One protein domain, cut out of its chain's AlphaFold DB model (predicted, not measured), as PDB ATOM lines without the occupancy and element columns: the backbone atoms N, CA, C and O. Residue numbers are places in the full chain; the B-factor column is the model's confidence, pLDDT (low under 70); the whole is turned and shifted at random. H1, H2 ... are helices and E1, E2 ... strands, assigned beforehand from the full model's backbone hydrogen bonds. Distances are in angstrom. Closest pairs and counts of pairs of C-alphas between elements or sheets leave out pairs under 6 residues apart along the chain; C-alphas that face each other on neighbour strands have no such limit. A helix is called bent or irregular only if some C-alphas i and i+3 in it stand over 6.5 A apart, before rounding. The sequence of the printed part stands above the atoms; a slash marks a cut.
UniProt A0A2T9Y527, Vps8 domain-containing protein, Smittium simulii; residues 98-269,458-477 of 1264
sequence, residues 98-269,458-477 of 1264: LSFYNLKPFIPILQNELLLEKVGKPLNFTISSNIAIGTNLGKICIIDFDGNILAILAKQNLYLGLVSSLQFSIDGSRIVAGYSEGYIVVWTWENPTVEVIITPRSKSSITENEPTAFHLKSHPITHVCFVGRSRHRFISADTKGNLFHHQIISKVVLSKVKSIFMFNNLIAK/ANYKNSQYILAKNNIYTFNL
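This is residues 98 to 269 and 458 to 477 of the 1264 residues of the protein "Vps8 domain-containing protein" of Smittium simulii (UniProt A0A2T9Y527). Four small, twisted antiparallel sheets stand face to face in a row, like neighbouring blades of an unfinished propeller, and two short helices graze the first blades. The first blade joins both ends of the printed part, in the order E1, E16, E15, E14; the others run E2 to E5, E6 to E9 and E10 to E13. Along the 192 printed residues come E1, H1, H2, then E2 to E16, two named helices and sixteen strands, mostly strand. The whole is compact, with a radius of gyration of the C-alphas of 17.6 A and spans of 56 by 39 by 38 A; residues 204 to 210 stick out.

Start with E1, residues 98 to 102, antiparallel to E16, residues 471 to 477; N 99 and O 476 are 3.0 A apart, within hydrogen-bond range. E14, residues 458 to 460, and E15, residues 463 to 468, form a meander with E16, each strand the antiparallel neighbour of the one before; see N 458 and O 465 at 3.0 A, N 466 and O 473 at 2.9 A. H1, residues 104 to 110, only grazes this sheet; its closest C-alphas to E16 are Ile 107 and Asn 471, 5.5 A. H1 is irregular, only just, with C-alphas 105 and 108 6.7 A apart. Next come H2, residues 113 to 119, and the meander E2, 122 to 127, E3, 131 to 135, E4, 140 to 143, and E5, 149 to 153; N 126 and O 132 are 2.9 A apart, N 133 and O 141 2.8 A, N 142 and O 151 2.9 A. H2 only grazes that sheet with residues 116 to 119; Val 119 and Thr 135 have C-alphas 7.1 A apart, the closest of H2 and E3. O i to N i+4 is within range in 1 of 3 pairs in H1, with 3 of 4 O i to N i+3 pairs, and in 2 of 3 in H2. The meander E6, 163 to 168, E7, 174 to 179, E8, 184 to 188, and E9, 193 to 198, follows; N 167 and O 176 are 3.0 A apart, N 177 and O 185 2.9 A, N 186 and O 196 2.9 A. The last meander is E10, 221 to 226, E11, 233 to 238, E12, 243 to 250, and E13, 255 to 263; N 225 and O 235 are 3.0 A apart, N 236 and O 244 3.0 A, N 247 and O 258 2.9 A. The sheets make a stack, face to face in turn, with best planes 42, 16 and 4 degrees apart; the closest C-alphas of E2 and E14 are Thr 126 and Ala 458, 6.4 A, of E3 and E6 Gly 134 and Val 163, 5.3 A, and of E7 and E10 Gly 178 and Ile 221, 5.0 A.

Find C-alpha 98 at (179.959, -29.734, 125.072), where E1 begins, and C-alpha 477 at (181.157, -28.086, 129.060), where E16 ends after 20.2 A. E12 measures 22.7 A and E13 25.1 A from first to last C-alpha; E13 ends at C-alpha 263, (200.485, 4.136, 133.321).

The C-alphas of Ser 99 and Asn 209, the two farthest apart, are 58.9 A apart. Residues 270 to 457 are cut out, and C-alphas 269 and 458 are 37.4 A apart. The link from E9 to E10, 22 residues, is long. Look for pLDDT under 70 at residues 203 to 212, 251 to 254 and 265 to 269; the mean of the printed part is 86.0.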
ATOM      1  N   LEU A  98     180.824 -30.885 124.811       89.12
ATOM      2  CA  LEU A  98     179.959 -29.734 125.072       89.12
ATOM      3  C   LEU A  98     178.530 -29.871 124.540       89.12
ATOM      4  O   LEU A  98     178.209 -30.641 123.636       89.12
ATOM      5  N   SER A  99     177.654 -29.057 125.122       86.56
ATOM      6  CA  SER A  99     176.312 -28.804 124.606       86.56
ATOM      7  C   SER A  99     176.238 -27.366 124.096       86.56
ATOM      8  O   SER A  99     176.391 -26.423 124.874       86.56
ATOM      9  N   PHE A 100     176.074 -27.203 122.780       85.69
ATOM     10  CA  PHE A 100     176.011 -25.901 122.116       85.69
ATOM     11  C   PHE A 100     174.560 -25.517 121.815       85.69
ATOM     12  O   PHE A 100     173.820 -26.292 121.201       85.69
ATOM     13  N   TYR A 101     174.161 -24.308 122.212       85.12
ATOM     14  CA  TYR A 101     172.791 -23.821 122.087       85.12
ATOM     15  C   TYR A 101     172.708 -22.420 121.476       85.12
ATOM     16  O   TYR A 101     173.546 -21.541 121.680       85.12
ATOM     17  N   ASN A 102     171.619 -22.212 120.744       85.38
ATOM     18  CA  ASN A 102     171.204 -20.949 120.151       85.38
ATOM     19  C   ASN A 102     170.154 -20.296 121.068       85.38
ATOM     20  O   ASN A 102     169.121 -20.914 121.343       85.38
ATOM     21  N   LEU A 103     170.383 -19.057 121.520       85.00
ATOM     22  CA  LEU A 103     169.405 -18.327 122.329       85.00
ATOM     23  C   LEU A 103     168.315 -17.716 121.434       85.00
ATOM     24  O   LEU A 103     168.321 -16.523 121.127       85.00
ATOM     25  N   LYS A 104     167.347 -18.560 121.050       81.38
ATOM     26  CA  LYS A 104     166.213 -18.223 120.168       81.38
ATOM     27  C   LYS A 104     165.551 -16.848 120.443       81.38
ATOM     28  O   LYS A 104     165.218 -16.193 119.454       81.38
ATOM     29  N   PRO A 105     165.385 -16.355 121.694       85.00
ATOM     30  CA  PRO A 105     164.770 -15.044 121.946       85.00
ATOM     31  C   PRO A 105     165.543 -13.820 121.426       85.00
ATOM     32  O   PRO A 105     164.938 -12.775 121.201       85.00
ATOM     33  N   PHE A 106     166.856 -13.922 121.191       85.12
ATOM     34  CA  PHE A 106     167.683 -12.782 120.764       85.12
ATOM     35  C   PHE A 106     167.710 -12.587 119.243       85.12
ATOM     36  O   PHE A 106     167.955 -11.476 118.769       85.12
ATOM     37  N   ILE A 107     167.380 -13.630 118.473       85.12
ATOM     38  CA  ILE A 107     167.215 -13.596 117.010       85.12
ATOM     39  C   ILE A 107     166.342 -12.403 116.547       85.12
ATOM     40  O   ILE A 107     166.840 -11.589 115.764       85.12
ATOM     41  N   PRO A 108     165.089 -12.216 117.023       83.81
ATOM     42  CA  PRO A 108     164.234 -11.101 116.594       83.81
ATOM     43  C   PRO A 108     164.712  -9.714 117.050       83.81
ATOM     44  O   PRO A 108     164.189  -8.712 116.566       83.81
ATOM     45  N   ILE A 109     165.688  -9.625 117.957       84.56
ATOM     46  CA  ILE A 109     166.294  -8.356 118.384       84.56
ATOM     47  C   ILE A 109     167.475  -8.016 117.468       84.56
ATOM     48  O   ILE A 109     167.588  -6.895 116.980       84.56
ATOM     49  N   LEU A 110     168.340  -9.001 117.208       85.44
ATOM     50  CA  LEU A 110     169.605  -8.821 116.492       85.44
ATOM     51  C   LEU A 110     169.472  -8.873 114.962       85.44
ATOM     52  O   LEU A 110     170.412  -8.493 114.270       85.44
ATOM     53  N   GLN A 111     168.322  -9.304 114.429       85.81
ATOM     54  CA  GLN A 111     168.065  -9.398 112.980       85.81
ATOM     55  C   GLN A 111     166.969  -8.442 112.472       85.81
ATOM     56  O   GLN A 111     166.776  -8.316 111.265       85.81
ATOM     57  N   ASN A 112     166.242  -7.753 113.357       87.50
ATOM     58  CA  ASN A 112     165.142  -6.866 112.969       87.50
ATOM     59  C   ASN A 112     165.662  -5.501 112.498       87.50
ATOM     60  O   ASN A 112     165.998  -4.639 113.311       87.50
ATOM     61  N   GLU A 113     165.684  -5.292 111.182       86.75
ATOM     62  CA  GLU A 113     166.192  -4.075 110.531       86.75
ATOM     63  C   GLU A 113     165.598  -2.783 111.119       86.75
ATOM     64  O   GLU A 113     166.348  -1.876 111.472       86.75
ATOM     65  N   LEU A 114     164.282  -2.730 111.360       87.12
ATOM     66  CA  LEU A 114     163.595  -1.555 111.926       87.12
ATOM     67  C   LEU A 114     163.998  -1.245 113.378       87.12
ATOM     68  O   LEU A 114     163.796  -0.124 113.857       87.12
ATOM     69  N   LEU A 115     164.525  -2.236 114.104       85.88
ATOM     70  CA  LEU A 115     165.091  -2.060 115.439       85.88
ATOM     71  C   LEU A 115     166.573  -1.679 115.350       85.88
ATOM     72  O   LEU A 115     167.001  -0.759 116.046       85.88
ATOM     73  N   LEU A 116     167.330  -2.304 114.447       88.38
ATOM     74  CA  LEU A 116     168.740  -1.993 114.187       88.38
ATOM     75  C   LEU A 116     168.936  -0.562 113.651       88.38
ATOM     76  O   LEU A 116     169.901   0.092 114.034       88.38
ATOM     77  N   GLU A 117     168.011  -0.029 112.848       88.56
ATOM     78  CA  GLU A 117     167.998   1.384 112.427       88.56
ATOM     79  C   GLU A 117     167.795   2.350 113.606       88.56
ATOM     80  O   GLU A 117     168.381   3.432 113.648       88.56
ATOM     81  N   LYS A 118     166.960   1.976 114.584       87.69
ATOM     82  CA  LYS A 118     166.589   2.847 115.714       87.69
ATOM     83  C   LYS A 118     167.555   2.756 116.889       87.69
ATOM     84  O   LYS A 118     167.800   3.766 117.554       87.69
ATOM     85  N   VAL A 119     168.068   1.565 117.182       87.75
ATOM     86  CA  VAL A 119     168.906   1.264 118.356       87.75
ATOM     87  C   VAL A 119     170.384   1.158 117.974       87.75
ATOM     88  O   VAL A 119     171.245   1.554 118.758       87.75
ATOM     89  N   GLY A 120     170.676   0.720 116.749       90.81
ATOM     90  CA  GLY A 120     172.017   0.473 116.222       90.81
ATOM     91  C   GLY A 120     172.343  -1.018 116.132       90.81
ATOM     92  O   GLY A 120     171.739  -1.848 116.809       90.81
ATOM     93  N   LYS A 121     173.331  -1.352 115.301       91.50
ATOM     94  CA  LYS A 121     173.912  -2.697 115.202       91.50
ATOM     95  C   LYS A 121     174.771  -3.001 116.439       91.50
ATOM     96  O   LYS A 121     175.429  -2.079 116.933       91.50
ATOM     97  N   PRO A 122     174.785  -4.255 116.930       93.00
ATOM     98  CA  PRO A 122     175.599  -4.659 118.077       93.00
ATOM     99  C   PRO A 122     177.099  -4.518 117.780       93.00
ATOM    100  O   PRO A 122     177.537  -4.765 116.657       93.00
ATOM    101  N   LEU A 123     177.880  -4.143 118.796       92.25
ATOM    102  CA  LEU A 123     179.348  -4.049 118.735       92.25
ATOM    103  C   LEU A 123     180.044  -4.801 119.877       92.25
ATOM    104  O   LEU A 123     181.119  -5.366 119.690       92.25
ATOM    105  N   ASN A 124     179.435  -4.775 121.060       93.38
ATOM    106  CA  ASN A 124     179.924  -5.379 122.294       93.38
ATOM    107  C   ASN A 124     178.734  -5.769 123.179       93.38
ATOM    108  O   ASN A 124     177.649  -5.192 123.064       93.38
ATOM    109  N   PHE A 125     178.943  -6.717 124.089       95.12
ATOM    110  CA  PHE A 125     178.000  -6.990 125.171       95.12
ATOM    111  C   PHE A 125     178.703  -7.275 126.499       95.12
ATOM    112  O   PHE A 125     179.918  -7.447 126.579       95.12
ATOM    113  N   THR A 126     177.905  -7.317 127.558       94.75
ATOM    114  CA  THR A 126     178.292  -7.756 128.896       94.75
ATOM    115  C   THR A 126     177.075  -8.395 129.577       94.75
ATOM    116  O   THR A 126     175.934  -8.048 129.259       94.75
ATOM    117  N   ILE A 127     177.296  -9.345 130.489       93.62
ATOM    118  CA  ILE A 127     176.233 -10.072 131.203       93.62
ATOM    119  C   ILE A 127     176.379  -9.872 132.713       93.62
ATOM    120  O   ILE A 127     177.478  -9.948 133.262       93.62
ATOM    121  N   SER A 128     175.248  -9.651 133.379       90.56
ATOM    122  CA  SER A 128     175.075  -9.744 134.829       90.56
ATOM    123  C   SER A 128     173.797 -10.546 135.134       90.56
ATOM    124  O   SER A 128     173.639 -11.647 134.620       90.56
ATOM    125  N   SER A 129     172.858 -10.028 135.931       89.25
ATOM    126  CA  SER A 129     171.479 -10.540 135.966       89.25
ATOM    127  C   SER A 129     170.745 -10.362 134.633       89.25
ATOM    128  O   SER A 129     169.844 -11.141 134.344       89.25
ATOM    129  N   ASN A 130     171.158  -9.375 133.832       92.19
ATOM    130  CA  ASN A 130     170.630  -9.050 132.507       92.19
ATOM    131  C   ASN A 130     171.773  -8.959 131.483       92.19
ATOM    132  O   ASN A 130     172.947  -8.855 131.855       92.19
ATOM    133  N   ILE A 131     171.438  -8.950 130.195       93.56
ATOM    134  CA  ILE A 131     172.381  -8.729 129.093       93.56
ATOM    135  C   ILE A 131     172.330  -7.254 128.680       93.56
ATOM    136  O   ILE A 131     171.255  -6.716 128.428       93.56
ATOM    137  N   ALA A 132     173.484  -6.593 128.586       95.44
ATOM    138  CA  ALA A 132     173.601  -5.245 128.030       95.44
ATOM    139  C   ALA A 132     174.434  -5.280 126.744       95.44
ATOM    140  O   ALA A 132     175.541  -5.813 126.746       95.44
ATOM    141  N   ILE A 133     173.906  -4.706 125.661       95.19
ATOM    142  CA  ILE A 133     174.508  -4.682 124.321       95.19
ATOM    143  C   ILE A 133     174.749  -3.227 123.914       95.19
ATOM    144  O   ILE A 133     173.803  -2.442 123.832       95.19
ATOM    145  N   GLY A 134     176.001  -2.860 123.644       95.00
ATOM    146  CA  GLY A 134     176.366  -1.547 123.115       95.00
ATOM    147  C   GLY A 134     176.364  -1.532 121.587       95.00
ATOM    148  O   GLY A 134     176.674  -2.537 120.936       95.00
ATOM    149  N   THR A 135     175.979  -0.392 121.004       94.50
ATOM    150  CA  THR A 135     175.703  -0.284 119.564       94.50
ATOM    151  C   THR A 135     176.501   0.790 118.832       94.50
ATOM    152  O   THR A 135     177.031   1.746 119.410       94.50
ATOM    153  N   ASN A 136     176.514   0.670 117.501       92.69
ATOM    154  CA  ASN A 136     177.120   1.643 116.593       92.69
ATOM    155  C   ASN A 136     176.375   2.994 116.493       92.69
ATOM    156  O   ASN A 136     176.799   3.849 115.725       92.69
ATOM    157  N   LEU A 137     175.291   3.202 117.251       92.81
ATOM    158  CA  LEU A 137     174.601   4.498 117.365       92.81
ATOM    159  C   LEU A 137     174.794   5.153 118.747       92.81
ATOM    160  O   LEU A 137     174.051   6.068 119.102       92.81
ATOM    161  N   GLY A 138     175.756   4.673 119.546       91.88
ATOM    162  CA  GLY A 138     176.047   5.221 120.877       91.88
ATOM    163  C   GLY A 138     174.980   4.903 121.929       91.88
ATOM    164  O   GLY A 138     174.888   5.590 122.949       91.88
ATOM    165  N   LYS A 139     174.150   3.882 121.682       94.12
ATOM    166  CA  LYS A 139     173.066   3.446 122.573       94.12
ATOM    167  C   LYS A 139     173.420   2.107 123.209       94.12
ATOM    168  O   LYS A 139     174.169   1.319 122.635       94.12
ATOM    169  N   ILE A 140     172.869   1.848 124.389       95.31
ATOM    170  CA  ILE A 140     173.014   0.566 125.087       95.31
ATOM    171  C   ILE A 140     171.615  -0.020 125.254       95.31
ATOM    172  O   ILE A 140     170.756   0.608 125.871       95.31
ATOM    173  N   CYS A 141     171.378  -1.198 124.689       93.94
ATOM    174  CA  CYS A 141     170.141  -1.954 124.854       93.94
ATOM    175  C   CYS A 141     170.306  -2.940 126.014       93.94
ATOM    176  O   CYS A 141     171.333  -3.612 126.089       93.94
ATOM    177  N   ILE A 142     169.328  -3.024 126.913       95.06
ATOM    178  CA  ILE A 142     169.359  -3.921 128.074       95.06
ATOM    179  C   ILE A 142     168.175  -4.865 127.986       95.06
ATOM    180  O   ILE A 142     167.044  -4.430 127.773       95.06
ATOM    181  N   ILE A 143     168.465  -6.153 128.120       93.25
ATOM    182  CA  ILE A 143     167.593  -7.260 127.749       93.25
ATOM    183  C   ILE A 143     167.659  -8.305 128.869       93.25
ATOM    184  O   ILE A 143     168.741  -8.563 129.403       93.25
ATOM    185  N   ASP A 144     166.527  -8.901 129.235       91.94
ATOM    186  CA  ASP A 144     166.525 -10.105 130.073       91.94
ATOM    187  C   ASP A 144     166.961 -11.354 129.271       91.94
ATOM    188  O   ASP A 144     167.298 -11.273 128.088       91.94
ATOM    189  N   PHE A 145     166.987 -12.527 129.910       89.31
ATOM    190  CA  PHE A 145     167.305 -13.792 129.233       89.31
ATOM    191  C   PHE A 145     166.151 -14.340 128.366       89.31
ATOM    192  O   PHE A 145     166.391 -15.211 127.528       89.31
ATOM    193  N   ASP A 146     164.935 -13.807 128.524       88.31
ATOM    194  CA  ASP A 146     163.727 -14.187 127.781       88.31
ATOM    195  C   ASP A 146     163.526 -13.351 126.497       88.31
ATOM    196  O   ASP A 146     162.595 -13.600 125.730       88.31
ATOM    197  N   GLY A 147     164.418 -12.389 126.226       86.62
ATOM    198  CA  GLY A 147     164.428 -11.555 125.021       86.62
ATOM    199  C   GLY A 147     163.617 -10.257 125.119       86.62
ATOM    200  O   GLY A 147     163.399  -9.598 124.098       86.62
ATOM    201  N   ASN A 148     163.174  -9.847 126.309       91.00
ATOM    202  CA  ASN A 148     162.452  -8.588 126.491       91.00
ATOM    203  C   ASN A 148     163.430  -7.431 126.716       91.00
ATOM    204  O   ASN A 148     164.313  -7.495 127.571       91.00
ATOM    205  N   ILE A 149     163.252  -6.334 125.976       91.94
ATOM    206  CA  ILE A 149     164.049  -5.113 126.154       91.94
ATOM    207  C   ILE A 149     163.528  -4.357 127.381       91.94
ATOM    208  O   ILE A 149     162.439  -3.788 127.351       91.94
ATOM    209  N   LEU A 150     164.332  -4.333 128.442       92.81
ATOM    210  CA  LEU A 150     164.028  -3.673 129.712       92.81
ATOM    211  C   LEU A 150     164.291  -2.161 129.654       92.81
ATOM    212  O   LEU A 150     163.524  -1.374 130.202       92.81
ATOM    213  N   ALA A 151     165.383  -1.747 129.001       93.00
ATOM    214  CA  ALA A 151     165.782  -0.342 128.908       93.00
ATOM    215  C   ALA A 151     166.653  -0.061 127.673       93.00
ATOM    216  O   ALA A 151     167.369  -0.933 127.179       93.00
ATOM    217  N   ILE A 152     166.635   1.192 127.208       93.38
ATOM    218  CA  ILE A 152     167.552   1.707 126.182       93.38
ATOM    219  C   ILE A 152     168.214   2.974 126.727       93.38
ATOM    220  O   ILE A 152     167.557   3.994 126.927       93.38
ATOM    221  N   LEU A 153     169.523   2.915 126.964       93.19
ATOM    222  CA  LEU A 153     170.316   4.030 127.478       93.19
ATOM    223  C   LEU A 153     170.881   4.845 126.309       93.19
ATOM    224  O   LEU A 153     171.584   4.310 125.450       93.19
ATOM    225  N   ALA A 154     170.570   6.141 126.273       90.50
ATOM    226  CA  ALA A 154     171.035   7.078 125.252       90.50
ATOM    227  C   ALA A 154     171.033   8.518 125.789       90.50
ATOM    228  O   ALA A 154     170.202   8.874 126.626       90.50
ATOM    229  N   LYS A 155     171.933   9.378 125.291       85.50
ATOM    230  CA  LYS A 155     171.944  10.818 125.608       85.50
ATOM    231  C   LYS A 155     171.544  11.617 124.368       85.50
ATOM    232  O   LYS A 155     172.211  11.539 123.348       85.50
ATOM    233  N   GLN A 156     170.452  12.376 124.456       76.56
ATOM    234  CA  GLN A 156     169.836  13.021 123.285       76.56
ATOM    235  C   GLN A 156     170.639  14.214 122.729       76.56
ATOM    236  O   GLN A 156     170.651  14.421 121.522       76.56
ATOM    237  N   ASN A 157     171.343  14.963 123.589       78.94
ATOM    238  CA  ASN A 157     171.953  16.258 123.235       78.94
ATOM    239  C   ASN A 157     173.498  16.239 123.269       78.94
ATOM    240  O   ASN A 157     174.120  17.279 123.477       78.94
ATOM    241  N   LEU A 158     174.132  15.068 123.146       84.62
ATOM    242  CA  LEU A 158     175.593  14.938 123.148       84.62
ATOM    243  C   LEU A 158     176.023  13.762 122.269       84.62
ATOM    244  O   LEU A 158     175.672  12.620 122.557       84.62
ATOM    245  N   TYR A 159     176.811  14.034 121.228       87.56
ATOM    246  CA  TYR A 159     177.426  12.984 120.419       87.56
ATOM    247  C   TYR A 159     178.598  12.361 121.187       87.56
ATOM    248  O   TYR A 159     179.634  12.995 121.379       87.56
ATOM    249  N   LEU A 160     178.402  11.126 121.654       90.44
ATOM    250  CA  LEU A 160     179.408  10.343 122.380       90.44
ATOM    251  C   LEU A 160     180.259   9.464 121.444       90.44
ATOM    252  O   LEU A 160     181.333   9.018 121.841       90.44
ATOM    253  N   GLY A 161     179.789   9.214 120.218       91.81
ATOM    254  CA  GLY A 161     180.351   8.216 119.308       91.81
ATOM    255  C   GLY A 161     179.757   6.814 119.499       91.81
ATOM    256  O   GLY A 161     178.715   6.643 120.133       91.81
ATOM    257  N   LEU A 162     180.422   5.808 118.930       94.69
ATOM    258  CA  LEU A 162     180.063   4.390 119.061       94.69
ATOM    259  C   LEU A 162     180.267   3.929 120.513       94.69
ATOM    260  O   LEU A 162     181.188   4.420 121.163       94.69
ATOM    261  N   VAL A 163     179.496   2.956 121.016       95.56
ATOM    262  CA  VAL A 163     179.856   2.289 122.285       95.56
ATOM    263  C   VAL A 163     181.053   1.377 122.013       95.56
ATOM    264  O   VAL A 163     180.916   0.409 121.267       95.56
ATOM    265  N   SER A 164     182.222   1.666 122.590       94.31
ATOM    266  CA  SER A 164     183.463   0.920 122.329       94.31
ATOM    267  C   SER A 164     183.765  -0.145 123.387       94.31
ATOM    268  O   SER A 164     184.232  -1.231 123.039       94.31
ATOM    269  N   SER A 165     183.429   0.114 124.652       95.19
ATOM    270  CA  SER A 165     183.606  -0.815 125.778       95.19
ATOM    271  C   SER A 165     182.456  -0.709 126.782       95.19
ATOM    272  O   SER A 165     181.850   0.353 126.933       95.19
ATOM    273  N   LEU A 166     182.126  -1.814 127.461       95.69
ATOM    274  CA  LEU A 166     180.912  -1.916 128.280       95.69
ATOM    275  C   LEU A 166     181.081  -2.909 129.444       95.69
ATOM    276  O   LEU A 166     181.455  -4.056 129.216       95.69
ATOM    277  N   GLN A 167     180.769  -2.512 130.683       94.88
ATOM    278  CA  GLN A 167     180.730  -3.447 131.819       94.88
ATOM    279  C   GLN A 167     179.649  -3.099 132.855       94.88
ATOM    280  O   GLN A 167     179.484  -1.936 133.230       94.88
ATOM    281  N   PHE A 168     178.961  -4.123 133.372       94.06
ATOM    282  CA  PHE A 168     178.179  -4.036 134.612       94.06
ATOM    283  C   PHE A 168     179.071  -3.913 135.856       94.06
ATOM    284  O   PHE A 168     180.179  -4.451 135.901       94.06
ATOM    285  N   SER A 169     178.550  -3.282 136.910       92.06
ATOM    286  CA  SER A 169     179.082  -3.418 138.268       92.06
ATOM    287  C   SER A 169     178.836  -4.823 138.825       92.06
ATOM    288  O   SER A 169     177.919  -5.531 138.413       92.06
ATOM    289  N   ILE A 170     179.626  -5.219 139.827       85.88
ATOM    290  CA  ILE A 170     179.507  -6.529 140.498       85.88
ATOM    291  C   ILE A 170     178.136  -6.767 141.165       85.88
ATOM    292  O   ILE A 170     177.750  -7.910 141.385       85.88
ATOM    293  N   ASP A 171     177.409  -5.695 141.492       85.50
ATOM    294  CA  ASP A 171     176.049  -5.723 142.042       85.50
ATOM    295  C   ASP A 171     174.959  -5.543 140.966       85.50
ATOM    296  O   ASP A 171     173.791  -5.395 141.305       85.50
ATOM    297  N   GLY A 172     175.327  -5.494 139.680       88.19
ATOM    298  CA  GLY A 172     174.431  -5.253 138.544       88.19
ATOM    299  C   GLY A 172     173.848  -3.836 138.452       88.19
ATOM    300  O   GLY A 172     173.410  -3.443 137.376       88.19
ATOM    301  N   SER A 173     173.862  -3.045 139.532       88.12
ATOM    302  CA  SER A 173     173.131  -1.769 139.646       88.12
ATOM    303  C   SER A 173     173.576  -0.665 138.675       88.12
ATOM    304  O   SER A 173     172.824   0.275 138.407       88.12
ATOM    305  N   ARG A 174     174.805  -0.750 138.152       91.56
ATOM    306  CA  ARG A 174     175.431   0.269 137.300       91.56
ATOM    307  C   ARG A 174     176.027  -0.357 136.052       91.56
ATOM    308  O   ARG A 174     176.516  -1.482 136.082       91.56
ATOM    309  N   ILE A 175     176.067   0.424 134.982       94.81
ATOM    310  CA  ILE A 175     176.798   0.105 133.755       94.81
ATOM    311  C   ILE A 175     177.765   1.251 133.480       94.81
ATOM    312  O   ILE A 175     177.367   2.415 133.491       94.81
ATOM    313  N   VAL A 176     179.028   0.935 133.209       95.75
ATOM    314  CA  VAL A 176     179.994   1.906 132.686       95.75
ATOM    315  C   VAL A 176     180.218   1.601 131.215       95.75
ATOM    316  O   VAL A 176     180.509   0.462 130.849       95.75
ATOM    317  N   ALA A 177     180.067   2.627 130.384       96.56
ATOM    318  CA  ALA A 177     180.277   2.558 128.949       96.56
ATOM    319  C   ALA A 177     181.377   3.536 128.532       96.56
ATOM    320  O   ALA A 177     181.313   4.726 128.858       96.56
ATOM    321  N   GLY A 178     182.377   3.024 127.823       95.88
ATOM    322  CA  GLY A 178     183.352   3.807 127.078       95.88
ATOM    323  C   GLY A 178     182.892   3.988 125.631       95.88
ATOM    324  O   GLY A 178     182.234   3.105 125.074       95.88
ATOM    325  N   TYR A 179     183.218   5.132 125.029       95.69
ATOM    326  CA  TYR A 179     182.771   5.485 123.681       95.69
ATOM    327  C   TYR A 179     183.922   5.905 122.755       95.69
ATOM    328  O   TYR A 179     184.998   6.300 123.214       95.69
ATOM    329  N   SER A 180     183.682   5.872 121.438       93.81
ATOM    330  CA  SER A 180     184.706   6.151 120.417       93.81
ATOM    331  C   SER A 180     185.270   7.578 120.448       93.81
ATOM    332  O   SER A 180     186.407   7.778 120.039       93.81
ATOM    333  N   GLU A 181     184.526   8.570 120.955       91.88
ATOM    334  CA  GLU A 181     185.028   9.950 121.080       91.88
ATOM    335  C   GLU A 181     185.894  10.199 122.334       91.88
ATOM    336  O   GLU A 181     186.319  11.333 122.558       91.88
ATOM    337  N   GLY A 182     186.151   9.177 123.160       91.00
ATOM    338  CA  GLY A 182     186.914   9.291 124.414       91.00
ATOM    339  C   GLY A 182     186.067   9.623 125.653       91.00
ATOM    340  O   GLY A 182     186.606   9.891 126.727       91.00
ATOM    341  N   TYR A 183     184.734   9.624 125.532       93.81
ATOM    342  CA  TYR A 183     183.833   9.765 126.681       93.81
ATOM    343  C   TYR A 183     183.713   8.462 127.468       93.81
ATOM    344  O   TYR A 183     183.710   7.369 126.899       93.81
ATOM    345  N   ILE A 184     183.497   8.597 128.778       95.25
ATOM    346  CA  ILE A 184     183.036   7.505 129.640       95.25
ATOM    347  C   ILE A 184     181.773   7.968 130.361       95.25
ATOM    348  O   ILE A 184     181.756   9.051 130.951       95.25
ATOM    349  N   VAL A 185     180.722   7.153 130.336       94.38
ATOM    350  CA  VAL A 185     179.450   7.443 131.009       94.38
ATOM    351  C   VAL A 185     179.120   6.317 131.983       94.38
ATOM    352  O   VAL A 185     179.173   5.141 131.624       94.38
ATOM    353  N   VAL A 186     178.773   6.688 133.217       93.94
ATOM    354  CA  VAL A 186     178.237   5.768 134.225       93.94
ATOM    355  C   VAL A 186     176.726   5.935 134.256       93.94
ATOM    356  O   VAL A 186     176.214   7.032 134.500       93.94
ATOM    357  N   TRP A 187     176.026   4.839 134.007       93.12
ATOM    358  CA  TRP A 187     174.579   4.755 133.948       93.12
ATOM    359  C   TRP A 187     174.038   3.965 135.138       93.12
ATOM    360  O   TRP A 187     174.550   2.889 135.457       93.12
ATOM    361  N   THR A 188     172.946   4.451 135.722       91.38
ATOM    362  CA  THR A 188     171.978   3.591 136.413       91.38
ATOM    363  C   THR A 188     170.973   3.137 135.359       91.38
ATOM    364  O   THR A 188     170.514   3.965 134.570       91.38
ATOM    365  N   TRP A 189     170.652   1.843 135.296       90.44
ATOM    366  CA  TRP A 189     169.797   1.314 134.224       90.44
ATOM    367  C   TRP A 189     168.347   1.062 134.639       90.44
ATOM    368  O   TRP A 189     167.455   1.318 133.838       90.44
ATOM    369  N   GLU A 190     168.112   0.631 135.884       88.69
ATOM    370  CA  GLU A 190     166.770   0.411 136.455       88.69
ATOM    371  C   GLU A 190     165.917   1.686 136.371       88.69
ATOM    372  O   GLU A 190     164.753   1.660 135.984       88.69
ATOM    373  N   ASN A 191     166.550   2.824 136.665       85.69
ATOM    374  CA  ASN A 191     166.066   4.158 136.344       85.69
ATOM    375  C   ASN A 191     167.039   4.744 135.307       85.69
ATOM    376  O   ASN A 191     168.112   5.186 135.730       85.69
ATOM    377  N   PRO A 192     166.730   4.722 133.991       85.75
ATOM    378  CA  PRO A 192     167.692   4.937 132.901       85.75
ATOM    379  C   PRO A 192     168.242   6.370 132.882       85.75
ATOM    380  O   PRO A 192     167.727   7.271 132.220       85.75
ATOM    381  N   THR A 193     169.301   6.588 133.658       89.06
ATOM    382  CA  THR A 193     169.805   7.909 134.039       89.06
ATOM    383  C   THR A 193     171.327   7.921 134.070       89.06
ATOM    384  O   THR A 193     171.984   6.920 134.358       89.06
ATOM    385  N   VAL A 194     171.905   9.080 133.756       89.31
ATOM    386  CA  VAL A 194     173.355   9.287 133.810       89.31
ATOM    387  C   VAL A 194     173.745   9.717 135.219       89.31
ATOM    388  O   VAL A 194     173.368  10.806 135.648       89.31
ATOM    389  N   GLU A 195     174.535   8.900 135.914       86.81
ATOM    390  CA  GLU A 195     175.120   9.263 137.209       86.81
ATOM    391  C   GLU A 195     176.369  10.137 137.026       86.81
ATOM    392  O   GLU A 195     176.609  11.048 137.814       86.81
ATOM    393  N   VAL A 196     177.190   9.852 136.011       89.56
ATOM    394  CA  VAL A 196     178.482  10.513 135.764       89.56
ATOM    395  C   VAL A 196     178.767  10.566 134.264       89.56
ATOM    396  O   VAL A 196     178.579   9.573 133.565       89.56
ATOM    397  N   ILE A 197     179.323  11.686 133.796       90.75
ATOM    398  CA  ILE A 197     180.042  11.779 132.514       90.75
ATOM    399  C   ILE A 197     181.486  12.186 132.813       90.75
ATOM    400  O   ILE A 197     181.718  13.174 133.509       90.75
ATOM    401  N   ILE A 198     182.448  11.449 132.266       91.50
ATOM    402  CA  ILE A 198     183.848  11.861 132.173       91.50
ATOM    403  C   ILE A 198     184.065  12.356 130.745       91.50
ATOM    404  O   ILE A 198     183.879  11.612 129.782       91.50
ATOM    405  N   THR A 199     184.409  13.635 130.615       89.56
ATOM    406  CA  THR A 199     184.624  14.296 129.325       89.56
ATOM    407  C   THR A 199     186.094  14.198 128.906       89.56
ATOM    408  O   THR A 199     186.956  14.550 129.718       89.56
ATOM    409  N   PRO A 200     186.404  13.805 127.661       89.38
ATOM    410  CA  PRO A 200     187.757  13.893 127.128       89.38
ATOM    411  C   PRO A 200     188.168  15.359 126.918       89.38
ATOM    412  O   PRO A 200     187.317  16.246 126.805       89.38
ATOM    413  N   ARG A 201     189.476  15.625 126.839       83.62
ATOM    414  CA  ARG A 201     190.041  16.953 126.521       83.62
ATOM    415  C   ARG A 201     190.913  16.894 125.259       83.62
ATOM    416  O   ARG A 201     191.329  15.825 124.815       83.62
ATOM    417  N   SER A 202     191.186  18.057 124.668       78.25
ATOM    418  CA  SER A 202     192.150  18.200 123.567       78.25
ATOM    419  C   SER A 202     193.537  18.549 124.112       78.25
ATOM    420  O   SER A 202     193.640  19.310 125.078       78.25
ATOM    421  N   LYS A 203     194.610  18.102 123.445       67.81
ATOM    422  CA  LYS A 203     195.984  18.549 123.753       67.81
ATOM    423  C   LYS A 203     196.140  20.076 123.667       67.81
ATOM    424  O   LYS A 203     196.901  20.649 124.432       67.81
ATOM    425  N   SER A 204     195.364  20.739 122.807       60.69
ATOM    426  CA  SER A 204     195.332  22.205 122.667       60.69
ATOM    427  C   SER A 204     194.581  22.954 123.781       60.69
ATOM    428  O   SER A 204     194.505  24.176 123.737       60.69
ATOM    429  N   SER A 205     194.004  22.248 124.762       59.19
ATOM    430  CA  SER A 205     193.211  22.833 125.862       59.19
ATOM    431  C   SER A 205     193.870  22.694 127.243       59.19
ATOM    432  O   SER A 205     193.195  22.796 128.265       59.19
ATOM    433  N   ILE A 206     195.178  22.425 127.279       61.56
ATOM    434  CA  ILE A 206     195.947  22.215 128.509       61.56
ATOM    435  C   ILE A 206     196.574  23.540 128.952       61.56
ATOM    436  O   ILE A 206     197.373  24.122 128.223       61.56
ATOM    437  N   THR A 207     196.252  23.988 130.164       55.94
ATOM    438  CA  THR A 207     197.027  25.001 130.893       55.94
ATOM    439  C   THR A 207     197.964  24.298 131.875       55.94
ATOM    440  O   THR A 207     197.586  23.313 132.510       55.94
ATOM    441  N   GLU A 208     199.195  24.794 132.014       53.91
ATOM    442  CA  GLU A 208     200.297  24.080 132.691       53.91
ATOM    443  C   GLU A 208     200.055  23.792 134.189       53.91
ATOM    444  O   GLU A 208     200.705  22.926 134.768       53.91
ATOM    445  N   ASN A 209     199.079  24.465 134.809       45.56
ATOM    446  CA  ASN A 209     198.774  24.368 136.239       45.56
ATOM    447  C   ASN A 209     197.681  23.337 136.615       45.56
ATOM    448  O   ASN A 209     197.373  23.201 137.799       45.56
ATOM    449  N   GLU A 210     197.086  22.599 135.665       48.94
ATOM    450  CA  GLU A 210     196.110  21.528 135.964       48.94
ATOM    451  C   GLU A 210     196.683  20.109 135.727       48.94
ATOM    452  O   GLU A 210     196.574  19.589 134.612       48.94
ATOM    453  N   PRO A 211     197.183  19.399 136.767       52.84
ATOM    454  CA  PRO A 211     197.551  17.982 136.677       52.84
ATOM    455  C   PRO A 211     196.289  17.105 136.605       52.84
ATOM    456  O   PRO A 211     195.870  16.462 137.570       52.84
ATOM    457  N   THR A 212     195.634  17.122 135.447       57.53
ATOM    458  CA  THR A 212     194.345  16.472 135.207       57.53
ATOM    459  C   THR A 212     194.514  15.199 134.393       57.53
ATOM    460  O   THR A 212     195.036  15.196 133.286       57.53
ATOM    461  N   ALA A 213     194.039  14.092 134.954       70.94
ATOM    462  CA  ALA A 213     194.069  12.790 134.310       70.94
ATOM    463  C   ALA A 213     192.815  12.609 133.432       70.94
ATOM    464  O   ALA A 213     191.731  12.318 133.952       70.94
ATOM    465  N   PHE A 214     192.955  12.830 132.122       81.69
ATOM    466  CA  PHE A 214     191.869  12.799 131.134       81.69
ATOM    467  C   PHE A 214     192.216  11.960 129.899       81.69
ATOM    468  O   PHE A 214     193.376  11.864 129.507       81.69
ATOM    469  N   HIS A 215     191.181  11.432 129.244       88.88
ATOM    470  CA  HIS A 215     191.284  10.822 127.916       88.88
ATOM    471  C   HIS A 215     191.350  11.871 126.810       88.88
ATOM    472  O   HIS A 215     190.786  12.965 126.935       88.88
ATOM    473  N   LEU A 216     192.022  11.528 125.713       85.81
ATOM    474  CA  LEU A 216     192.073  12.368 124.521       85.81
ATOM    475  C   LEU A 216     190.753  12.293 123.749       85.81
ATOM    476  O   LEU A 216     190.151  11.230 123.620       85.81
ATOM    477  N   LYS A 217     190.306  13.430 123.205       87.31
ATOM    478  CA  LYS A 217     189.125  13.455 122.331       87.31
ATOM    479  C   LYS A 217     189.373  12.621 121.066       87.31
ATOM    480  O   LYS A 217     190.489  12.616 120.542       87.31
ATOM    481  N   SER A 218     188.326  11.952 120.586       86.38
ATOM    482  CA  SER A 218     188.313  11.154 119.351       86.38
ATOM    483  C   SER A 218     189.287   9.968 119.361       86.38
ATOM    484  O   SER A 218     189.688   9.493 118.306       86.38
ATOM    485  N   HIS A 219     189.643   9.484 120.558       89.19
ATOM    486  CA  HIS A 219     190.379   8.240 120.780       89.19
ATOM    487  C   HIS A 219     189.453   7.244 121.506       89.19
ATOM    488  O   HIS A 219     188.966   7.570 122.594       89.19
ATOM    489  N   PRO A 220     189.174   6.051 120.947       92.38
ATOM    490  CA  PRO A 220     188.235   5.114 121.556       92.38
ATOM    491  C   PRO A 220     188.673   4.593 122.926       92.38
ATOM    492  O   PRO A 220     189.817   4.180 123.119       92.38
ATOM    493  N   ILE A 221     187.723   4.519 123.862       94.69
ATOM    494  CA  ILE A 221     187.931   3.838 125.145       94.69
ATOM    495  C   ILE A 221     187.884   2.323 124.902       94.69
ATOM    496  O   ILE A 221     186.801   1.750 124.736       94.69
ATOM    497  N   THR A 222     189.049   1.679 124.845       92.25
ATOM    498  CA  THR A 222     189.210   0.258 124.493       92.25
ATOM    499  C   THR A 222     188.719  -0.672 125.589       92.25
ATOM    500  O   THR A 222     188.067  -1.667 125.287       92.25
ATOM    501  N   HIS A 223     188.983  -0.333 126.853       94.12
ATOM    502  CA  HIS A 223     188.658  -1.172 128.004       94.12
ATOM    503  C   HIS A 223     188.049  -0.367 129.147       94.12
ATOM    504  O   HIS A 223     188.436   0.773 129.410       94.12
ATOM    505  N   VAL A 224     187.137  -1.011 129.873       95.12
ATOM    506  CA  VAL A 224     186.571  -0.553 131.146       95.12
ATOM    507  C   VAL A 224     186.443  -1.754 132.083       95.12
ATOM    508  O   VAL A 224     185.899  -2.783 131.676       95.12
ATOM    509  N   CYS A 225     186.909  -1.631 133.332       94.12
ATOM    510  CA  CYS A 225     186.725  -2.671 134.351       94.12
ATOM    511  C   CYS A 225     186.543  -2.126 135.785       94.12
ATOM    512  O   CYS A 225     187.275  -1.248 136.239       94.12
ATOM    513  N   PHE A 226     185.567  -2.651 136.530       93.38
ATOM    514  CA  PHE A 226     185.357  -2.343 137.952       93.38
ATOM    515  C   PHE A 226     186.408  -3.006 138.861       93.38
ATOM    516  O   PHE A 226     186.846  -4.126 138.608       93.38
ATOM    517  N   VAL A 227     186.788  -2.334 139.954       90.56
ATOM    518  CA  VAL A 227     187.863  -2.792 140.856       90.56
ATOM    519  C   VAL A 227     187.301  -3.545 142.068       90.56
ATOM    520  O   VAL A 227     186.751  -2.946 143.001       90.56
ATOM    521  N   GLY A 228     187.491  -4.868 142.094       81.00
ATOM    522  CA  GLY A 228     187.083  -5.737 143.201       81.00
ATOM    523  C   GLY A 228     185.574  -5.677 143.470       81.00
ATOM    524  O   GLY A 228     184.766  -5.836 142.561       81.00
ATOM    525  N   ARG A 229     185.166  -5.417 144.724       77.38
ATOM    526  CA  ARG A 229     183.740  -5.220 145.074       77.38
ATOM    527  C   ARG A 229     183.214  -3.792 144.820       77.38
ATOM    528  O   ARG A 229     182.087  -3.490 145.207       77.38
ATOM    529  N   SER A 230     184.010  -2.870 144.275       83.12
ATOM    530  CA  SER A 230     183.646  -1.448 144.280       83.12
ATOM    531  C   SER A 230     182.795  -1.040 143.079       83.12
ATOM    532  O   SER A 230     183.317  -0.823 141.995       83.12
ATOM    533  N   ARG A 231     181.504  -0.759 143.295       86.81
ATOM    534  CA  ARG A 231     180.643  -0.065 142.309       86.81
ATOM    535  C   ARG A 231     180.968   1.432 142.119       86.81
ATOM    536  O   ARG A 231     180.291   2.138 141.372       86.81
ATOM    537  N   HIS A 232     181.977   1.925 142.841       89.06
ATOM    538  CA  HIS A 232     182.415   3.323 142.860       89.06
ATOM    539  C   HIS A 232     183.883   3.499 142.432       89.06
ATOM    540  O   HIS A 232     184.358   4.632 142.393       89.06
ATOM    541  N   ARG A 233     184.607   2.419 142.103       91.25
ATOM    542  CA  ARG A 233     185.956   2.477 141.523       91.25
ATOM    543  C   ARG A 233     186.035   1.601 140.287       91.25
ATOM    544  O   ARG A 233     185.752   0.406 140.353       91.25
ATOM    545  N   PHE A 234     186.446   2.197 139.182       94.00
ATOM    546  CA  PHE A 234     186.645   1.509 137.916       94.00
ATOM    547  C   PHE A 234     187.866   2.075 137.204       94.00
ATOM    548  O   PHE A 234     188.318   3.188 137.478       94.00
ATOM    549  N   ILE A 235     188.399   1.285 136.294       95.19
ATOM    550  CA  ILE A 235     189.533   1.609 135.450       95.19
ATOM    551  C   ILE A 235     189.032   1.754 134.022       95.19
ATOM    552  O   ILE A 235     188.053   1.113 133.634       95.19
ATOM    553  N   SER A 236     189.693   2.606 133.252       95.38
ATOM    554  CA  SER A 236     189.484   2.711 131.814       95.38
ATOM    555  C   SER A 236     190.808   2.802 131.063       95.38
ATOM    556  O   SER A 236     191.836   3.173 131.642       95.38
ATOM    557  N   ALA A 237     190.763   2.463 129.777       93.31
ATOM    558  CA  ALA A 237     191.899   2.525 128.874       93.31
ATOM    559  C   ALA A 237     191.516   3.086 127.503       93.31
ATOM    560  O   ALA A 237     190.392   2.867 127.052       93.31
ATOM    561  N   ASP A 238     192.449   3.761 126.834       90.56
ATOM    562  CA  ASP A 238     192.306   4.204 125.442       90.56
ATOM    563  C   ASP A 238     193.141   3.359 124.462       90.56
ATOM    564  O   ASP A 238     193.835   2.408 124.834       90.56
ATOM    565  N   THR A 239     193.054   3.695 123.178       87.06
ATOM    566  CA  THR A 239     193.851   3.105 122.091       87.06
ATOM    567  C   THR A 239     195.328   3.510 122.107       87.06
ATOM    568  O   THR A 239     196.137   2.867 121.444       87.06
ATOM    569  N   LYS A 240     195.718   4.537 122.875       83.94
ATOM    570  CA  LYS A 240     197.123   4.949 123.055       83.94
ATOM    571  C   LYS A 240     197.764   4.313 124.297       83.94
ATOM    572  O   LYS A 240     198.854   4.720 124.697       83.94
ATOM    573  N   GLY A 241     197.100   3.327 124.908       84.88
ATOM    574  CA  GLY A 241     197.611   2.549 126.035       84.88
ATOM    575  C   GLY A 241     197.627   3.287 127.377       84.88
ATOM    576  O   GLY A 241     198.268   2.799 128.313       84.88
ATOM    577  N   ASN A 242     196.948   4.434 127.496       88.88
ATOM    578  CA  ASN A 242     196.818   5.155 128.761       88.88
ATOM    579  C   ASN A 242     195.844   4.424 129.692       88.88
ATOM    580  O   ASN A 242     194.676   4.254 129.352       88.88
ATOM    581  N   LEU A 243     196.295   4.058 130.893       92.06
ATOM    582  CA  LEU A 243     195.450   3.486 131.943       92.06
ATOM    583  C   LEU A 243     195.080   4.541 132.989       92.06
ATOM    584  O   LEU A 243     195.952   5.201 133.559       92.06
ATOM    585  N   PHE A 244     193.790   4.641 133.308       92.69
ATOM    586  CA  PHE A 244     193.257   5.573 134.303       92.69
ATOM    587  C   PHE A 244     192.423   4.857 135.364       92.69
ATOM    588  O   PHE A 244     191.556   4.054 135.035       92.69
ATOM    589  N   HIS A 245     192.630   5.195 136.636       93.06
ATOM    590  CA  HIS A 245     191.770   4.783 137.745       93.06
ATOM    591  C   HIS A 245     190.825   5.923 138.132       93.06
ATOM    592  O   HIS A 245     191.259   7.022 138.491       93.06
ATOM    593  N   HIS A 246     189.526   5.641 138.138       92.81
ATOM    594  CA  HIS A 246     188.471   6.575 138.507       92.81
ATOM    595  C   HIS A 246     187.827   6.158 139.824       92.81
ATOM    596  O   HIS A 246     187.430   5.007 140.000       92.81
ATOM    597  N   GLN A 247     187.654   7.114 140.736       91.44
ATOM    598  CA  GLN A 247     186.818   6.953 141.922       91.44
ATOM    599  C   GLN A 247     185.641   7.929 141.875       91.44
ATOM    600  O   GLN A 247     185.836   9.144 141.892       91.44
ATOM    601  N   ILE A 248     184.423   7.390 141.867       90.00
ATOM    602  CA  ILE A 248     183.181   8.134 142.072       90.00
ATOM    603  C   ILE A 248     183.089   8.499 143.558       90.00
ATOM    604  O   ILE A 248     183.180   7.640 144.435       90.00
ATOM    605  N   ILE A 249     182.904   9.784 143.843       85.25
ATOM    606  CA  ILE A 249     182.670  10.335 145.177       85.25
ATOM    607  C   ILE A 249     181.270  10.953 145.155       85.25
ATOM    608  O   ILE A 249     181.071  12.069 144.672       85.25
ATOM    609  N   SER A 250     180.286  10.206 145.649       71.31
ATOM    610  CA  SER A 250     178.910  10.676 145.805       71.31
ATOM    611  C   SER A 250     178.826  11.712 146.929       71.31
ATOM    612  O   SER A 250     179.040  11.375 148.095       71.31
ATOM    613  N   LYS A 251     178.489  12.963 146.598       64.56
ATOM    614  CA  LYS A 251     177.957  13.934 147.566       64.56
ATOM    615  C   LYS A 251     176.434  13.995 147.433       64.56
ATOM    616  O   LYS A 251     175.889  13.584 146.417       64.56
ATOM    617  N   VAL A 252     175.769  14.555 148.445       60.41
ATOM    618  CA  VAL A 252     174.297  14.569 148.607       60.41
ATOM    619  C   VAL A 252     173.526  15.151 147.405       60.41
ATOM    620  O   VAL A 252     172.375  14.789 147.205       60.41
ATOM    621  N   VAL A 253     174.149  16.017 146.595       60.50
ATOM    622  CA  VAL A 253     173.504  16.682 145.440       60.50
ATOM    623  C   VAL A 253     174.139  16.309 144.090       60.50
ATOM    624  O   VAL A 253     173.444  16.275 143.080       60.50
ATOM    625  N   LEU A 254     175.448  16.025 144.046       64.75
ATOM    626  CA  LEU A 254     176.179  15.694 142.816       64.75
ATOM    627  C   LEU A 254     177.296  14.674 143.076       64.75
ATOM    628  O   LEU A 254     178.031  14.748 144.066       64.75
ATOM    629  N   SER A 255     177.464  13.757 142.131       73.44
ATOM    630  CA  SER A 255     178.615  12.867 141.989       73.44
ATOM    631  C   SER A 255     179.836  13.649 141.474       73.44
ATOM    632  O   SER A 255     179.759  14.379 140.488       73.44
ATOM    633  N   LYS A 256     181.003  13.496 142.115       81.31
ATOM    634  CA  LYS A 256     182.286  13.980 141.571       81.31
ATOM    635  C   LYS A 256     183.225  12.804 141.353       81.31
ATOM    636  O   LYS A 256     183.443  12.023 142.272       81.31
ATOM    637  N   VAL A 257     183.831  12.700 140.174       86.81
ATOM    638  CA  VAL A 257     184.911  11.732 139.931       86.81
ATOM    639  C   VAL A 257     186.266  12.334 140.297       86.81
ATOM    640  O   VAL A 257     186.556  13.489 139.982       86.81
ATOM    641  N   LYS A 258     187.114  11.522 140.932       88.88
ATOM    642  CA  LYS A 258     188.566  11.705 140.973       88.88
ATOM    643  C   LYS A 258     189.204  10.713 139.998       88.88
ATOM    644  O   LYS A 258     189.189   9.512 140.266       88.88
ATOM    645  N   SER A 259     189.751  11.213 138.894       89.62
ATOM    646  CA  SER A 259     190.567  10.435 137.952       89.62
ATOM    647  C   SER A 259     192.041  10.507 138.351       89.62
ATOM    648  O   SER A 259     192.505  11.555 138.800       89.62
ATOM    649  N   ILE A 260     192.775   9.410 138.183       89.06
ATOM    650  CA  ILE A 260     194.221   9.315 138.400       89.06
ATOM    651  C   ILE A 260     194.816   8.553 137.213       89.06
ATOM    652  O   ILE A 260     194.338   7.469 136.881       89.06
ATOM    653  N   PHE A 261     195.839   9.114 136.570       88.88
ATOM    654  CA  PHE A 261     196.618   8.417 135.547       88.88
ATOM    655  C   PHE A 261     197.510   7.374 136.225       88.88
ATOM    656  O   PHE A 261     198.170   7.688 137.214       88.88
ATOM    657  N   MET A 262     197.494   6.139 135.726       86.31
ATOM    658  CA  MET A 262     198.266   5.030 136.289       86.31
ATOM    659  C   MET A 262     199.532   4.760 135.488       86.31
ATOM    660  O   MET A 262     200.607   4.637 136.070       86.31
ATOM    661  N   PHE A 263     199.400   4.617 134.167       83.31
ATOM    662  CA  PHE A 263     200.485   4.136 133.321       83.31
ATOM    663  C   PHE A 263     200.244   4.424 131.835       83.31
ATOM    664  O   PHE A 263     199.113   4.358 131.357       83.31
ATOM    665  N   ASN A 264     201.333   4.674 131.112       76.88
ATOM    666  CA  ASN A 264     201.470   4.473 129.673       76.88
ATOM    667  C   ASN A 264     202.935   4.071 129.431       76.88
ATOM    668  O   ASN A 264     203.839   4.637 130.047       76.88
ATOM    669  N   ASN A 265     203.172   3.094 128.560       63.19
ATOM    670  CA  ASN A 265     204.504   2.567 128.282       63.19
ATOM    671  C   ASN A 265     205.304   3.434 127.278       63.19
ATOM    672  O   ASN A 265     206.529   3.347 127.238       63.19
ATOM    673  N   LEU A 266     204.645   4.339 126.534       58.66
ATOM    674  CA  LEU A 266     205.232   5.238 125.514       58.66
ATOM    675  C   LEU A 266     206.219   6.305 126.050       58.66
ATOM    676  O   LEU A 266     206.604   7.225 125.333       58.66
ATOM    677  N   ILE A 267     206.642   6.205 127.312       48.06
ATOM    678  CA  ILE A 267     207.600   7.121 127.956       48.06
ATOM    679  C   ILE A 267     209.061   6.740 127.607       48.06
ATOM    680  O   ILE A 267     209.982   7.537 127.789       48.06
ATOM    681  N   ALA A 268     209.300   5.547 127.045       39.53
ATOM    682  CA  ALA A 268     210.632   5.023 126.738       39.53
ATOM    683  C   ALA A 268     211.033   5.150 125.248       39.53
ATOM    684  O   ALA A 268     210.982   4.173 124.513       39.53
ATOM    685  N   LYS A 269     211.534   6.336 124.857       35.06
ATOM    686  CA  LYS A 269     212.277   6.662 123.605       35.06
ATOM    687  C   LYS A 269     211.586   6.370 122.244       35.06
ATOM    688  O   LYS A 269     211.439   5.214 121.866       35.06
ATOM    689  N   ALA A 458     181.439 -13.789 127.130       90.44
ATOM    690  CA  ALA A 458     181.115 -13.495 128.529       90.44
ATOM    691  C   ALA A 458     180.725 -14.764 129.301       90.44
ATOM    692  O   ALA A 458     180.035 -15.626 128.764       90.44
ATOM    693  N   ASN A 459     181.097 -14.849 130.583       88.62
ATOM    694  CA  ASN A 459     180.778 -15.999 131.437       88.62
ATOM    695  C   ASN A 459     179.758 -15.634 132.511       88.62
ATOM    696  O   ASN A 459     179.923 -14.645 133.225       88.62
ATOM    697  N   TYR A 460     178.732 -16.472 132.661       88.00
ATOM    698  CA  TYR A 460     177.686 -16.291 133.660       88.00
ATOM    699  C   TYR A 460     177.103 -17.637 134.099       88.00
ATOM    700  O   TYR A 460     176.678 -18.431 133.266       88.00
ATOM    701  N   LYS A 461     177.072 -17.892 135.418       81.94
ATOM    702  CA  LYS A 461     176.578 -19.149 136.026       81.94
ATOM    703  C   LYS A 461     177.157 -20.413 135.356       81.94
ATOM    704  O   LYS A 461     176.423 -21.325 134.996       81.94
ATOM    705  N   ASN A 462     178.482 -20.450 135.188       78.31
ATOM    706  CA  ASN A 462     179.271 -21.491 134.502       78.31
ATOM    707  C   ASN A 462     179.032 -21.632 132.983       78.31
ATOM    708  O   ASN A 462     179.917 -22.124 132.283       78.31
ATOM    709  N   SER A 463     177.915 -21.142 132.445       88.69
ATOM    710  CA  SER A 463     177.689 -21.045 131.003       88.69
ATOM    711  C   SER A 463     178.591 -19.995 130.357       88.69
ATOM    712  O   SER A 463     178.765 -18.886 130.877       88.69
ATOM    713  N   GLN A 464     179.152 -20.355 129.205       90.94
ATOM    714  CA  GLN A 464     179.881 -19.440 128.333       90.94
ATOM    715  C   GLN A 464     178.882 -18.842 127.327       90.94
ATOM    716  O   GLN A 464     178.010 -19.558 126.830       90.94
ATOM    717  N   TYR A 465     178.988 -17.552 127.013       92.00
ATOM    718  CA  TYR A 465     178.122 -16.849 126.058       92.00
ATOM    719  C   TYR A 465     178.966 -16.193 124.971       92.00
ATOM    720  O   TYR A 465     179.993 -15.587 125.271       92.00
ATOM    721  N   ILE A 466     178.508 -16.283 123.722       92.12
ATOM    722  CA  ILE A 466     179.189 -15.766 122.532       92.12
ATOM    723  C   ILE A 466     178.248 -14.816 121.790       92.12
ATOM    724  O   ILE A 466     177.154 -15.224 121.395       92.12
ATOM    725  N   LEU A 467     178.681 -13.581 121.534       91.62
ATOM    726  CA  LEU A 467     177.980 -12.665 120.632       91.62
ATOM    727  C   LEU A 467     178.512 -12.831 119.205       91.62
ATOM    728  O   LEU A 467     179.638 -12.453 118.880       91.62
ATOM    729  N   ALA A 468     177.654 -13.366 118.345       89.44
ATOM    730  CA  ALA A 468     177.859 -13.412 116.910       89.44
ATOM    731  C   ALA A 468     177.057 -12.301 116.221       89.44
ATOM    732  O   ALA A 468     176.077 -11.779 116.753       89.44
ATOM    733  N   LYS A 469     177.427 -11.990 114.978       83.50
ATOM    734  CA  LYS A 469     176.816 -10.938 114.148       83.50
ATOM    735  C   LYS A 469     175.280 -10.946 114.101       83.50
ATOM    736  O   LYS A 469     174.670  -9.882 114.046       83.50
ATOM    737  N   ASN A 470     174.674 -12.136 114.119       83.00
ATOM    738  CA  ASN A 470     173.236 -12.338 113.923       83.00
ATOM    739  C   ASN A 470     172.519 -12.923 115.160       83.00
ATOM    740  O   ASN A 470     171.311 -13.156 115.079       83.00
ATOM    741  N   ASN A 471     173.233 -13.267 116.244       87.62
ATOM    742  CA  ASN A 471     172.659 -13.986 117.391       87.62
ATOM    743  C   ASN A 471     173.580 -14.025 118.630       87.62
ATOM    744  O   ASN A 471     174.785 -13.818 118.507       87.62
ATOM    745  N   ILE A 472     173.037 -14.415 119.789       89.75
ATOM    746  CA  ILE A 472     173.827 -14.883 120.940       89.75
ATOM    747  C   ILE A 472     173.755 -16.415 121.017       89.75
ATOM    748  O   ILE A 472     172.676 -17.011 120.970       89.75
ATOM    749  N   TYR A 473     174.914 -17.050 121.158       90.00
ATOM    750  CA  TYR A 473     175.047 -18.477 121.443       90.00
ATOM    751  C   TYR A 473     175.483 -18.692 122.890       90.00
ATOM    752  O   TYR A 473     176.111 -17.822 123.495       90.00
ATOM    753  N   THR A 474     175.192 -19.866 123.440       90.56
ATOM    754  CA  THR A 474     175.733 -20.299 124.729       90.56
ATOM    755  C   THR A 474     176.188 -21.748 124.660       90.56
ATOM    756  O   THR A 474     175.618 -22.546 123.914       90.56
ATOM    757  N   PHE A 475     177.223 -22.095 125.422       90.56
ATOM    758  CA  PHE A 475     177.653 -23.477 125.561       90.56
ATOM    759  C   PHE A 475     178.076 -23.814 126.989       90.56
ATOM    760  O   PHE A 475     178.645 -22.990 127.714       90.56
ATOM    761  N   ASN A 476     177.807 -25.066 127.357       89.62
ATOM    762  CA  ASN A 476     178.227 -25.675 128.612       89.62
ATOM    763  C   ASN A 476     179.162 -26.847 128.309       89.62
ATOM    764  O   ASN A 476     178.845 -27.688 127.462       89.62
ATOM    765  N   LEU A 477     180.278 -26.918 129.034       90.25
ATOM    766  CA  LEU A 477     181.157 -28.086 129.060       90.25
ATOM    767  C   LEU A 477     180.506 -29.174 129.920       90.25
ATOM    768  O   LEU A 477     180.007 -28.889 131.009       90.25
TER     769      LEU A 477